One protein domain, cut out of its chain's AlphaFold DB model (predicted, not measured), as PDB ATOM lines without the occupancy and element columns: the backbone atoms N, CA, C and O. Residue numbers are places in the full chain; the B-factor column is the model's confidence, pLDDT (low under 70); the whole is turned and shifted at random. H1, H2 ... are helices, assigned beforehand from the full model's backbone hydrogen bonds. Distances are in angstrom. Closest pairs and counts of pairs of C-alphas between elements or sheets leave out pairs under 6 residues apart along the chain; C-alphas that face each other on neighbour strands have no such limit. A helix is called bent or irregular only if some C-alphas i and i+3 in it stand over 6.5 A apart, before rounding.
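This is residues 2 to 77 of the 175 residues of an uncharacterized protein of Protochlamydia amoebophila (strain UWE25) (UniProt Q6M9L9). The longest helix, H1, runs along one side of an elongated helical body; H5 packs on it at a steep tilt and H3 packs on H5, while H2 packs on H3 at the end away from the beginning of H1. The short helix H4 lies close to H1, H3 and H5. The printed part has 76 residues with five named helices, in the order H1 to H5, and no named strand: its class is all helix. It is compact, with a radius of gyration of the C-alphas of 11.5 A, and spans 35 by 21 by 18 A.

H1, residues 3 to 17, begins at C-alpha 3 (-11.672, 17.083, -21.779) and is 20.9 A long. H3, residues 39 to 52, is 20.4 A long. H2 is residues 23 to 32, 14.9 A, and is irregular, but only just: C-alphas 28 and 31 are 6.8 A apart. H4 is residues 58 to 61. H5, residues 65 to 74, is 14.4 A long and ends at C-alpha 74 (-3.996, 11.336, -37.303).

H1 and H5 touch, running the same way at a steep tilt of 44 degrees; their closest C-alphas, of Ala 9 and Ala 67, are 5.2 A apart. H3 is the hub. Its residues 47 to 51 touch H5, closest at the C-alphas of Met 47 and Leu 72, 6.2 A, opposite ways at a shallow tilt of 33 degrees, only just short of steep. H3 and H1 only just touch, with 3 pairs of C-alphas within 8 A, through residues 40 to 43 and 16 to 17; the closest, Gly 17 and His 43, are 6.3 A apart. H2 and H3 only just touch, also with 3 pairs, at residues 46 to 49 of H3; the closest C-alphas, of Phe 29 and Ala 46, are 6.4 A apart. H4 is close to H1 but not clearly touching it, Ala 12 to Thr 59 being 6.0 A between C-alphas. H2 is apart from H1, H4 and H5. Every O i to N i+4 pair is within hydrogen-bond range in H1 and H5, against 4 of 6 in H2 and 9 of 10 in H3; H4 is too short for such a pair.

The two C-alphas farthest apart, of Ser 2 and Pro 37, are 35.9 A apart. The printed part has no cut. No link is long. The mean pLDDT of the printed part is 95.3, and no printed residue is under 70.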
ATOM      1  N   SER A   2     -14.562  18.526 -25.484       94.00
ATOM      2  CA  SER A   2     -14.450  18.497 -24.024       94.00
ATOM      3  C   SER A   2     -13.206  17.707 -23.597       94.00
ATOM      4  O   SER A   2     -12.641  16.956 -24.389       94.00
ATOM      5  N   GLU A   3     -12.778  17.866 -22.345       94.38
ATOM      6  CA  GLU A   3     -11.672  17.083 -21.779       94.38
ATOM      7  C   GLU A   3     -11.955  15.575 -21.841       94.38
ATOM      8  O   GLU A   3     -11.105  14.805 -22.278       94.38
ATOM      9  N   LEU A   4     -13.185  15.168 -21.510       95.06
ATOM     10  CA  LEU A   4     -13.612  13.773 -21.581       95.06
ATOM     11  C   LEU A   4     -13.512  13.210 -23.007       95.06
ATOM     12  O   LEU A   4     -13.000  12.111 -23.191       95.06
ATOM     13  N   GLU A   5     -13.937  13.972 -24.019       95.50
ATOM     14  CA  GLU A   5     -13.821  13.553 -25.424       95.50
ATOM     15  C   GLU A   5     -12.356  13.383 -25.858       95.50
ATOM     16  O   GLU A   5     -12.058  12.508 -26.668       95.50
ATOM     17  N   ILE A   6     -11.438  14.212 -25.343       95.50
ATOM     18  CA  ILE A   6      -9.999  14.102 -25.634       95.50
ATOM     19  C   ILE A   6      -9.414  12.848 -24.980       95.50
ATOM     20  O   ILE A   6      -8.659  12.128 -25.632       95.50
ATOM     21  N   ILE A   7      -9.776  12.569 -23.723       95.94
ATOM     22  CA  ILE A   7      -9.334  11.364 -23.006       95.94
ATOM     23  C   ILE A   7      -9.813  10.109 -23.741       95.94
ATOM     24  O   ILE A   7      -9.001   9.245 -24.055       95.94
ATOM     25  N   GLN A   8     -11.094  10.049 -24.112       96.94
ATOM     26  CA  GLN A   8     -11.649   8.921 -24.867       96.94
ATOM     27  C   GLN A   8     -10.984   8.756 -26.238       96.94
ATOM     28  O   GLN A   8     -10.694   7.635 -26.653       96.94
ATOM     29  N   ALA A   9     -10.700   9.861 -26.938       97.50
ATOM     30  CA  ALA A   9      -9.957   9.814 -28.193       97.50
ATOM     31  C   ALA A   9      -8.548   9.241 -27.984       97.50
ATOM     32  O   ALA A   9      -8.111   8.396 -28.759       97.50
ATOM     33  N   MET A  10      -7.841   9.669 -26.935       97.38
ATOM     34  CA  MET A  10      -6.503   9.171 -26.609       97.38
ATOM     35  C   MET A  10      -6.523   7.669 -26.303       97.38
ATOM     36  O   MET A  10      -5.738   6.923 -26.883       97.38
ATOM     37  N   GLU A  11      -7.431   7.218 -25.436       96.12
ATOM     38  CA  GLU A  11      -7.585   5.801 -25.080       96.12
ATOM     39  C   GLU A  11      -7.898   4.947 -26.312       96.12
ATOM     40  O   GLU A  11      -7.247   3.928 -26.548       96.12
ATOM     41  N   ALA A  12      -8.842   5.395 -27.141       97.25
ATOM     42  CA  ALA A  12      -9.176   4.712 -28.381       97.25
ATOM     43  C   ALA A  12      -7.989   4.679 -29.349       97.25
ATOM     44  O   ALA A  12      -7.728   3.638 -29.944       97.25
ATOM     45  N   SER A  13      -7.240   5.776 -29.480       96.62
ATOM     46  CA  SER A  13      -6.067   5.842 -30.354       96.62
ATOM     47  C   SER A  13      -4.951   4.893 -29.909       96.62
ATOM     48  O   SER A  13      -4.330   4.269 -30.763       96.62
ATOM     49  N   LEU A  14      -4.717   4.739 -28.600       94.94
ATOM     50  CA  LEU A  14      -3.748   3.772 -28.062       94.94
ATOM     51  C   LEU A  14      -4.151   2.326 -28.385       94.94
ATOM     52  O   LEU A  14      -3.318   1.521 -28.785       94.94
ATOM     53  N   VAL A  15      -5.438   1.994 -28.252       93.44
ATOM     54  CA  VAL A  15      -5.946   0.648 -28.567       93.44
ATOM     55  C   VAL A  15      -5.918   0.373 -30.073       93.44
ATOM     56  O   VAL A  15      -5.547  -0.719 -30.502       93.44
ATOM     57  N   LEU A  16      -6.328   1.351 -30.884       95.00
ATOM     58  CA  LEU A  16      -6.431   1.211 -32.336       95.00
ATOM     59  C   LEU A  16      -5.071   1.246 -33.036       95.00
ATOM     60  O   LEU A  16      -4.935   0.599 -34.072       95.00
ATOM     61  N   GLY A  17      -4.063   1.915 -32.468       92.12
ATOM     62  CA  GLY A  17      -2.701   1.918 -33.014       92.12
ATOM     63  C   GLY A  17      -2.126   0.507 -33.190       92.12
ATOM     64  O   GLY A  17      -1.460   0.224 -34.179       92.12
ATOM     65  N   ASP A  18      -2.504  -0.423 -32.311       91.12
ATOM     66  CA  ASP A  18      -2.062  -1.819 -32.347       91.12
ATOM     67  C   ASP A  18      -3.005  -2.766 -33.104       91.12
ATOM     68  O   ASP A  18      -2.788  -3.984 -33.134       91.12
ATOM     69  N   ILE A  19      -4.042  -2.246 -33.768       94.50
ATOM     70  CA  ILE A  19      -5.065  -3.074 -34.421       94.50
ATOM     71  C   ILE A  19      -4.474  -4.021 -35.475       94.50
ATOM     72  O   ILE A  19      -4.910  -5.169 -35.591       94.50
ATOM     73  N   GLY A  20      -3.423  -3.593 -36.181       93.38
ATOM     74  CA  GLY A  20      -2.719  -4.405 -37.175       93.38
ATOM     75  C   GLY A  20      -1.932  -5.584 -36.599       93.38
ATOM     76  O   GLY A  20      -1.548  -6.485 -37.351       93.38
ATOM     77  N   LYS A  21      -1.723  -5.641 -35.280       93.62
ATOM     78  CA  LYS A  21      -1.108  -6.791 -34.594       93.62
ATOM     79  C   LYS A  21      -2.130  -7.899 -34.298       93.62
ATOM     80  O   LYS A  21      -1.747  -9.039 -34.041       93.62
ATOM     81  N   SER A  22      -3.431  -7.598 -34.355       95.44
ATOM     82  CA  SER A  22      -4.498  -8.550 -34.038       95.44
ATOM     83  C   SER A  22      -4.917  -9.375 -35.255       95.44
ATOM     84  O   SER A  22      -5.506  -8.862 -36.207       95.44
ATOM     85  N   GLY A  23      -4.709 -10.696 -35.189       96.44
ATOM     86  CA  GLY A  23      -5.233 -11.625 -36.198       96.44
ATOM     87  C   GLY A  23      -6.757 -11.538 -36.340       96.44
ATOM     88  O   GLY A  23      -7.277 -11.594 -37.452       96.44
ATOM     89  N   LYS A  24      -7.476 -11.290 -35.234       95.75
ATOM     90  CA  LYS A  24      -8.933 -11.142 -35.269       95.75
ATOM     91  C   LYS A  24      -9.376  -9.875 -35.991       95.75
ATOM     92  O   LYS A  24     -10.352  -9.911 -36.734       95.75
ATOM     93  N   ALA A  25      -8.668  -8.765 -35.788       96.25
ATOM     94  CA  ALA A  25      -8.958  -7.541 -36.524       96.25
ATOM     95  C   ALA A  25      -8.701  -7.739 -38.024       96.25
ATOM     96  O   ALA A  25      -9.544  -7.378 -38.839       96.25
ATOM     97  N   ARG A  26      -7.603  -8.406 -38.397       97.19
ATOM     98  CA  ARG A  26      -7.319  -8.759 -39.798       97.19
ATOM     99  C   ARG A  26      -8.448  -9.575 -40.433       97.19
ATOM    100  O   ARG A  26      -8.915  -9.218 -41.506       97.19
ATOM    101  N   GLU A  27      -8.981 -10.589 -39.753       97.25
ATOM    102  CA  GLU A  27     -10.165 -11.324 -40.243       97.25
ATOM    103  C   GLU A  27     -11.379 -10.418 -40.505       97.25
ATOM    104  O   GLU A  27     -12.123 -10.653 -41.457       97.25
ATOM    105  N   ILE A  28     -11.589  -9.399 -39.666       96.81
ATOM    106  CA  ILE A  28     -12.721  -8.470 -39.774       96.81
ATOM    107  C   ILE A  28     -12.527  -7.491 -40.935       96.81
ATOM    108  O   ILE A  28     -13.473  -7.278 -41.687       96.81
ATOM    109  N   PHE A  29     -11.337  -6.903 -41.098       97.81
ATOM    110  CA  PHE A  29     -11.110  -5.817 -42.064       97.81
ATOM    111  C   PHE A  29     -10.588  -6.275 -43.436       97.81
ATOM    112  O   PHE A  29     -10.835  -5.577 -44.421       97.81
ATOM    113  N   ASN A  30      -9.947  -7.447 -43.555       96.88
ATOM    114  CA  ASN A  30      -9.467  -7.967 -44.847       96.88
ATOM    115  C   ASN A  30     -10.577  -8.041 -45.920       96.88
ATOM    116  O   ASN A  30     -10.333  -7.592 -47.045       96.88
ATOM    117  N   PRO A  31     -11.810  -8.521 -45.621       97.31
ATOM    118  CA  PRO A  31     -12.906  -8.540 -46.597       97.31
ATOM    119  C   PRO A  31     -13.309  -7.155 -47.125       97.31
ATOM    120  O   PRO A  31     -13.945  -7.063 -48.172       97.31
ATOM    121  N   TYR A  32     -12.938  -6.088 -46.411       97.00
ATOM    122  CA  TYR A  32     -13.236  -4.695 -46.746       97.00
ATOM    123  C   TYR A  32     -12.046  -3.966 -47.385       97.00
ATOM    124  O   TYR A  32     -12.176  -2.798 -47.745       97.00
ATOM    125  N   GLY A  33     -10.910  -4.649 -47.567       95.75
ATOM    126  CA  GLY A  33      -9.772  -4.155 -48.341       95.75
ATOM    127  C   GLY A  33      -8.511  -3.817 -47.547       95.75
ATOM    128  O   GLY A  33      -7.493  -3.575 -48.193       95.75
ATOM    129  N   ALA A  34      -8.522  -3.855 -46.209       97.19
ATOM    130  CA  ALA A  34      -7.299  -3.657 -45.426       97.19
ATOM    131  C   ALA A  34      -6.446  -4.926 -45.452       97.19
ATOM    132  O   ALA A  34      -6.838  -5.933 -44.875       97.19
ATOM    133  N   ASN A  35      -5.311  -4.910 -46.142       95.50
ATOM    134  CA  ASN A  35      -4.461  -6.083 -46.354       95.50
ATOM    135  C   ASN A  35      -2.968  -5.789 -46.161       95.50
ATOM    136  O   ASN A  35      -2.140  -6.664 -46.437       95.50
ATOM    137  N   ALA A  36      -2.606  -4.590 -45.698       95.56
ATOM    138  CA  ALA A  36      -1.213  -4.234 -45.491       95.56
ATOM    139  C   ALA A  36      -0.511  -5.233 -44.545       95.56
ATOM    140  O   ALA A  36      -1.047  -5.585 -43.483       95.56
ATOM    141  N   PRO A  37       0.680  -5.737 -44.921       92.94
ATOM    142  CA  PRO A  37       1.431  -6.661 -44.078       92.94
ATOM    143  C   PRO A  37       1.979  -5.951 -42.840       92.94
ATOM    144  O   PRO A  37       1.918  -6.506 -41.743       92.94
ATOM    145  N   ASP A  38       2.457  -4.717 -43.005       92.06
ATOM    146  CA  ASP A  38       2.856  -3.869 -41.893       92.06
ATOM    147  C   ASP A  38       1.635  -3.450 -41.055       92.06
ATOM    148  O   ASP A  38       0.540  -3.223 -41.573       92.06
ATOM    149  N   HIS A  39       1.812  -3.417 -39.738       91.81
ATOM    150  CA  HIS A  39       0.722  -3.185 -38.796       91.81
ATOM    151  C   HIS A  39       0.261  -1.725 -38.736       91.81
ATOM    152  O   HIS A  39      -0.936  -1.495 -38.555       91.81
ATOM    153  N   ASP A  40       1.165  -0.767 -38.926       90.19
ATOM    154  CA  ASP A  40       0.844   0.659 -38.927       90.19
ATOM    155  C   ASP A  40       0.151   1.046 -40.244       90.19
ATOM    156  O   ASP A  40      -0.827   1.802 -40.256       90.19
ATOM    157  N   ASP A  41       0.599   0.465 -41.362       92.06
ATOM    158  CA  ASP A  41      -0.104   0.575 -42.642       92.06
ATOM    159  C   ASP A  41      -1.499  -0.054 -42.581       92.06
ATOM    160  O   ASP A  41      -2.470   0.572 -43.018       92.06
ATOM    161  N   PHE A  42      -1.631  -1.222 -41.950       95.94
ATOM    162  CA  PHE A  42      -2.933  -1.852 -41.731       95.94
ATOM    163  C   PHE A  42      -3.843  -0.983 -40.858       95.94
ATOM    164  O   PHE A  42      -5.030  -0.861 -41.152       95.94
ATOM    165  N   HIS A  43      -3.309  -0.356 -39.804       95.31
ATOM    166  CA  HIS A  43      -4.057   0.598 -38.988       95.31
ATOM    167  C   HIS A  43      -4.603   1.746 -39.851       95.31
ATOM    168  O   HIS A  43      -5.796   2.039 -39.783       95.31
ATOM    169  N   GLY A  44      -3.783   2.331 -40.730       94.69
ATOM    170  CA  GLY A  44      -4.235   3.364 -41.668       94.69
ATOM    171  C   GLY A  44      -5.389   2.907 -42.573       94.69
ATOM    172  O   GLY A  44      -6.378   3.627 -42.724       94.69
ATOM    173  N   GLU A  45      -5.303   1.700 -43.137       96.00
ATOM    174  CA  GLU A  45      -6.371   1.114 -43.963       96.00
ATOM    175  C   GLU A  45      -7.646   0.830 -43.149       96.00
ATOM    176  O   GLU A  45      -8.754   1.163 -43.579       96.00
ATOM    177  N   ALA A  46      -7.505   0.270 -41.945       97.19
ATOM    178  CA  ALA A  46      -8.619  -0.019 -41.045       97.19
ATOM    179  C   ALA A  46      -9.374   1.258 -40.649       97.19
ATOM    180  O   ALA A  46     -10.605   1.268 -40.645       97.19
ATOM    181  N   MET A  47      -8.663   2.357 -40.391       96.94
ATOM    182  CA  MET A  47      -9.279   3.644 -40.061       96.94
ATOM    183  C   MET A  47     -10.153   4.182 -41.204       96.94
ATOM    184  O   MET A  47     -11.258   4.661 -40.950       96.94
ATOM    185  N   GLN A  48      -9.739   4.023 -42.465       95.62
ATOM    186  CA  GLN A  48     -10.568   4.400 -43.623       95.62
ATOM    187  C   GLN A  48     -11.843   3.550 -43.740       95.62
ATOM    188  O   GLN A  48     -12.892   4.043 -44.158       95.62
ATOM    189  N   ILE A  49     -11.777   2.271 -43.363       97.31
ATOM    190  CA  ILE A  49     -12.953   1.391 -43.331       97.31
ATOM    191  C   ILE A  49     -13.892   1.813 -42.198       97.31
ATOM    192  O   ILE A  49     -15.102   1.900 -42.410       97.31
ATOM    193  N   LEU A  50     -13.348   2.123 -41.020       97.44
ATOM    194  CA  LEU A  50     -14.114   2.553 -39.848       97.44
ATOM    195  C   LEU A  50     -14.846   3.882 -40.055       97.44
ATOM    196  O   LEU A  50     -15.917   4.070 -39.484       97.44
ATOM    197  N   GLU A  51     -14.344   4.770 -40.919       96.56
ATOM    198  CA  GLU A  51     -15.088   5.966 -41.338       96.56
ATOM    199  C   GLU A  51     -16.457   5.609 -41.947       96.56
ATOM    200  O   GLU A  51     -17.446   6.307 -41.720       96.56
ATOM    201  N   ARG A  52     -16.529   4.505 -42.701       96.31
ATOM    202  CA  ARG A  52     -17.747   4.052 -43.395       96.31
ATOM    203  C   ARG A  52     -18.553   3.040 -42.588       96.31
ATOM    204  O   ARG A  52     -19.778   3.020 -42.687       96.31
ATOM    205  N   TYR A  53     -17.869   2.205 -41.814       96.56
ATOM    206  CA  TYR A  53     -18.441   1.083 -41.072       96.56
ATOM    207  C   TYR A  53     -17.946   1.092 -39.618       96.56
ATOM    208  O   TYR A  53     -17.187   0.209 -39.207       96.56
ATOM    209  N   PRO A  54     -18.339   2.101 -38.819       96.38
ATOM    210  CA  PRO A  54     -17.802   2.282 -37.471       96.38
ATOM    211  C   PRO A  54     -18.122   1.102 -36.545       96.38
ATOM    212  O   PRO A  54     -17.302   0.733 -35.710       96.38
ATOM    213  N   ASN A  55     -19.253   0.430 -36.764       96.31
ATOM    214  CA  ASN A  55     -19.706  -0.735 -36.004       96.31
ATOM    215  C   ASN A  55     -18.786  -1.974 -36.103       96.31
ATOM    216  O   ASN A  55     -18.994  -2.940 -35.369       96.31
ATOM    217  N   HIS A  56     -17.776  -1.979 -36.981       95.31
ATOM    218  CA  HIS A  56     -16.747  -3.029 -37.002       95.31
ATOM    219  C   HIS A  56     -15.735  -2.917 -35.857       95.31
ATOM    220  O   HIS A  56     -15.037  -3.891 -35.570       95.31
ATOM    221  N   CYS A  57     -15.677  -1.776 -35.168       95.94
ATOM    222  CA  CYS A  57     -14.894  -1.614 -33.952       95.94
ATOM    223  C   CYS A  57     -15.698  -0.825 -32.908       95.94
ATOM    224  O   CYS A  57     -15.812   0.394 -33.038       95.94
ATOM    225  N   PRO A  58     -16.210  -1.478 -31.845       94.50
ATOM    226  CA  PRO A  58     -16.981  -0.803 -30.798       94.50
ATOM    227  C   PRO A  58     -16.250   0.400 -30.187       94.50
ATOM    228  O   PRO A  58     -16.841   1.464 -30.034       94.50
ATOM    229  N   THR A  59     -14.938   0.267 -29.950       95.12
ATOM    230  CA  THR A  59     -14.082   1.348 -29.437       95.12
ATOM    231  C   THR A  59     -14.120   2.592 -30.319       95.12
ATOM    232  O   THR A  59     -14.079   3.700 -29.801       95.12
ATOM    233  N   PHE A  60     -14.197   2.433 -31.643       97.12
ATOM    234  CA  PHE A  60     -14.340   3.564 -32.555       97.12
ATOM    235  C   PHE A  60     -15.795   4.038 -32.630       97.12
ATOM    236  O   PHE A  60     -16.035   5.242 -32.642       97.12
ATOM    237  N   ASP A  61     -16.765   3.122 -32.677       97.69
ATOM    238  CA  ASP A  61     -18.183   3.448 -32.861       97.69
ATOM    239  C   ASP A  61     -18.762   4.310 -31.733       97.69
ATOM    240  O   ASP A  61     -19.511   5.253 -31.993       97.69
ATOM    241  N   GLU A  62     -18.355   4.053 -30.493       96.56
ATOM    242  CA  GLU A  62     -18.843   4.772 -29.311       96.56
ATOM    243  C   GLU A  62     -18.296   6.206 -29.192       96.56
ATOM    244  O   GLU A  62     -18.818   7.010 -28.417       96.56
ATOM    245  N   LEU A  63     -17.272   6.565 -29.974       97.69
ATOM    246  CA  LEU A  63     -16.667   7.893 -29.917       97.69
ATOM    247  C   LEU A  63     -17.594   8.989 -30.449       97.69
ATOM    248  O   LEU A  63     -18.286   8.843 -31.465       97.69
ATOM    249  N   ALA A  64     -17.496  10.162 -29.823       97.38
ATOM    250  CA  ALA A  64     -18.087  11.385 -30.346       97.38
ATOM    251  C   ALA A  64     -17.569  11.685 -31.774       97.38
ATOM    252  O   ALA A  64     -16.401  11.414 -32.081       97.38
ATOM    253  N   PRO A  65     -18.374  12.314 -32.655       96.81
ATOM    254  CA  PRO A  65     -17.963  12.611 -34.031       96.81
ATOM    255  C   PRO A  65     -16.659  13.417 -34.145       96.81
ATOM    256  O   PRO A  65     -15.881  13.228 -35.078       96.81
ATOM    257  N   SER A  66     -16.406  14.311 -33.188       95.75
ATOM    258  CA  SER A  66     -15.175  15.104 -33.096       95.75
ATOM    259  C   SER A  66     -13.939  14.235 -32.832       95.75
ATOM    260  O   SER A  66     -12.919  14.425 -33.492       95.75
ATOM    261  N   ALA A  67     -14.048  13.254 -31.932       96.62
ATOM    262  CA  ALA A  67     -12.996  12.289 -31.631       96.62
ATOM    263  C   ALA A  67     -12.747  11.338 -32.813       96.62
ATOM    264  O   ALA A  67     -11.599  11.163 -33.214       96.62
ATOM    265  N   LYS A  68     -13.807  10.819 -33.454       97.38
ATOM    266  CA  LYS A  68     -13.687  10.020 -34.692       97.38
ATOM    267  C   LYS A  68     -12.901  10.775 -35.763       97.38
ATOM    268  O   LYS A  68     -11.950  10.243 -36.329       97.38
ATOM    269  N   LYS A  69     -13.257  12.045 -35.997       95.50
ATOM    270  CA  LYS A  69     -12.557  12.913 -36.951       95.50
ATOM    271  C   LYS A  69     -11.083  13.093 -36.586       95.50
ATOM    272  O   LYS A  69     -10.243  13.015 -37.474       95.50
ATOM    273  N   LEU A  70     -10.769  13.322 -35.312       95.94
ATOM    274  CA  LEU A  70      -9.390  13.484 -34.847       95.94
ATOM    275  C   LEU A  70      -8.543  12.231 -35.117       95.94
ATOM    276  O   LEU A  70      -7.443  12.350 -35.652       95.94
ATOM    277  N   LEU A  71      -9.070  11.043 -34.814       96.31
ATOM    278  CA  LEU A  71      -8.383   9.773 -35.068       96.31
ATOM    279  C   LEU A  71      -8.183   9.527 -36.569       96.31
ATOM    280  O   LEU A  71      -7.089   9.179 -36.997       96.31
ATOM    281  N   LEU A  72      -9.202   9.787 -37.395       95.12
ATOM    282  CA  LEU A  72      -9.079   9.690 -38.856       95.12
ATOM    283  C   LEU A  72      -8.021  10.649 -39.415       95.12
ATOM    284  O   LEU A  72      -7.284  10.294 -40.330       95.12
ATOM    285  N   GLN A  73      -7.930  11.860 -38.863       93.12
ATOM    286  CA  GLN A  73      -6.946  12.860 -39.281       93.12
ATOM    287  C   GLN A  73      -5.513  12.508 -38.885       93.12
ATOM    288  O   GLN A  73      -4.601  13.076 -39.474       93.12
ATOM    289  N   THR A  74      -5.312  11.645 -37.889       93.62
ATOM    290  CA  THR A  74      -3.996  11.336 -37.303       93.62
ATOM    291  C   THR A  74      -3.516   9.916 -37.607       93.62
ATOM    292  O   THR A  74      -2.349   9.600 -37.401       93.62
ATOM    293  N   ALA A  75      -4.373   9.075 -38.190       91.88
ATOM    294  CA  ALA A  75      -4.047   7.701 -38.539       91.88
ATOM    295  C   ALA A  75      -2.856   7.599 -39.512       91.88
ATOM    296  O   ALA A  75      -2.904   8.107 -40.634       91.88
ATOM    297  N   ASN A  76      -1.813   6.873 -39.091       87.12
ATOM    298  CA  ASN A  76      -0.656   6.489 -39.909       87.12
ATOM    299  C   ASN A  76       0.035   7.677 -40.621       87.12
ATOM    300  O   ASN A  76       0.389   7.600 -41.800       87.12
ATOM    301  N   LEU A  77       0.217   8.806 -39.925       85.56
ATOM    302  CA  LEU A  77       0.857   9.994 -40.505       85.56
ATOM    303  C   LEU A  77       2.383   9.990 -40.440       85.56
ATOM    304  O   LEU A  77       3.033  10.571 -41.311       85.56
TER     305      LEU A  77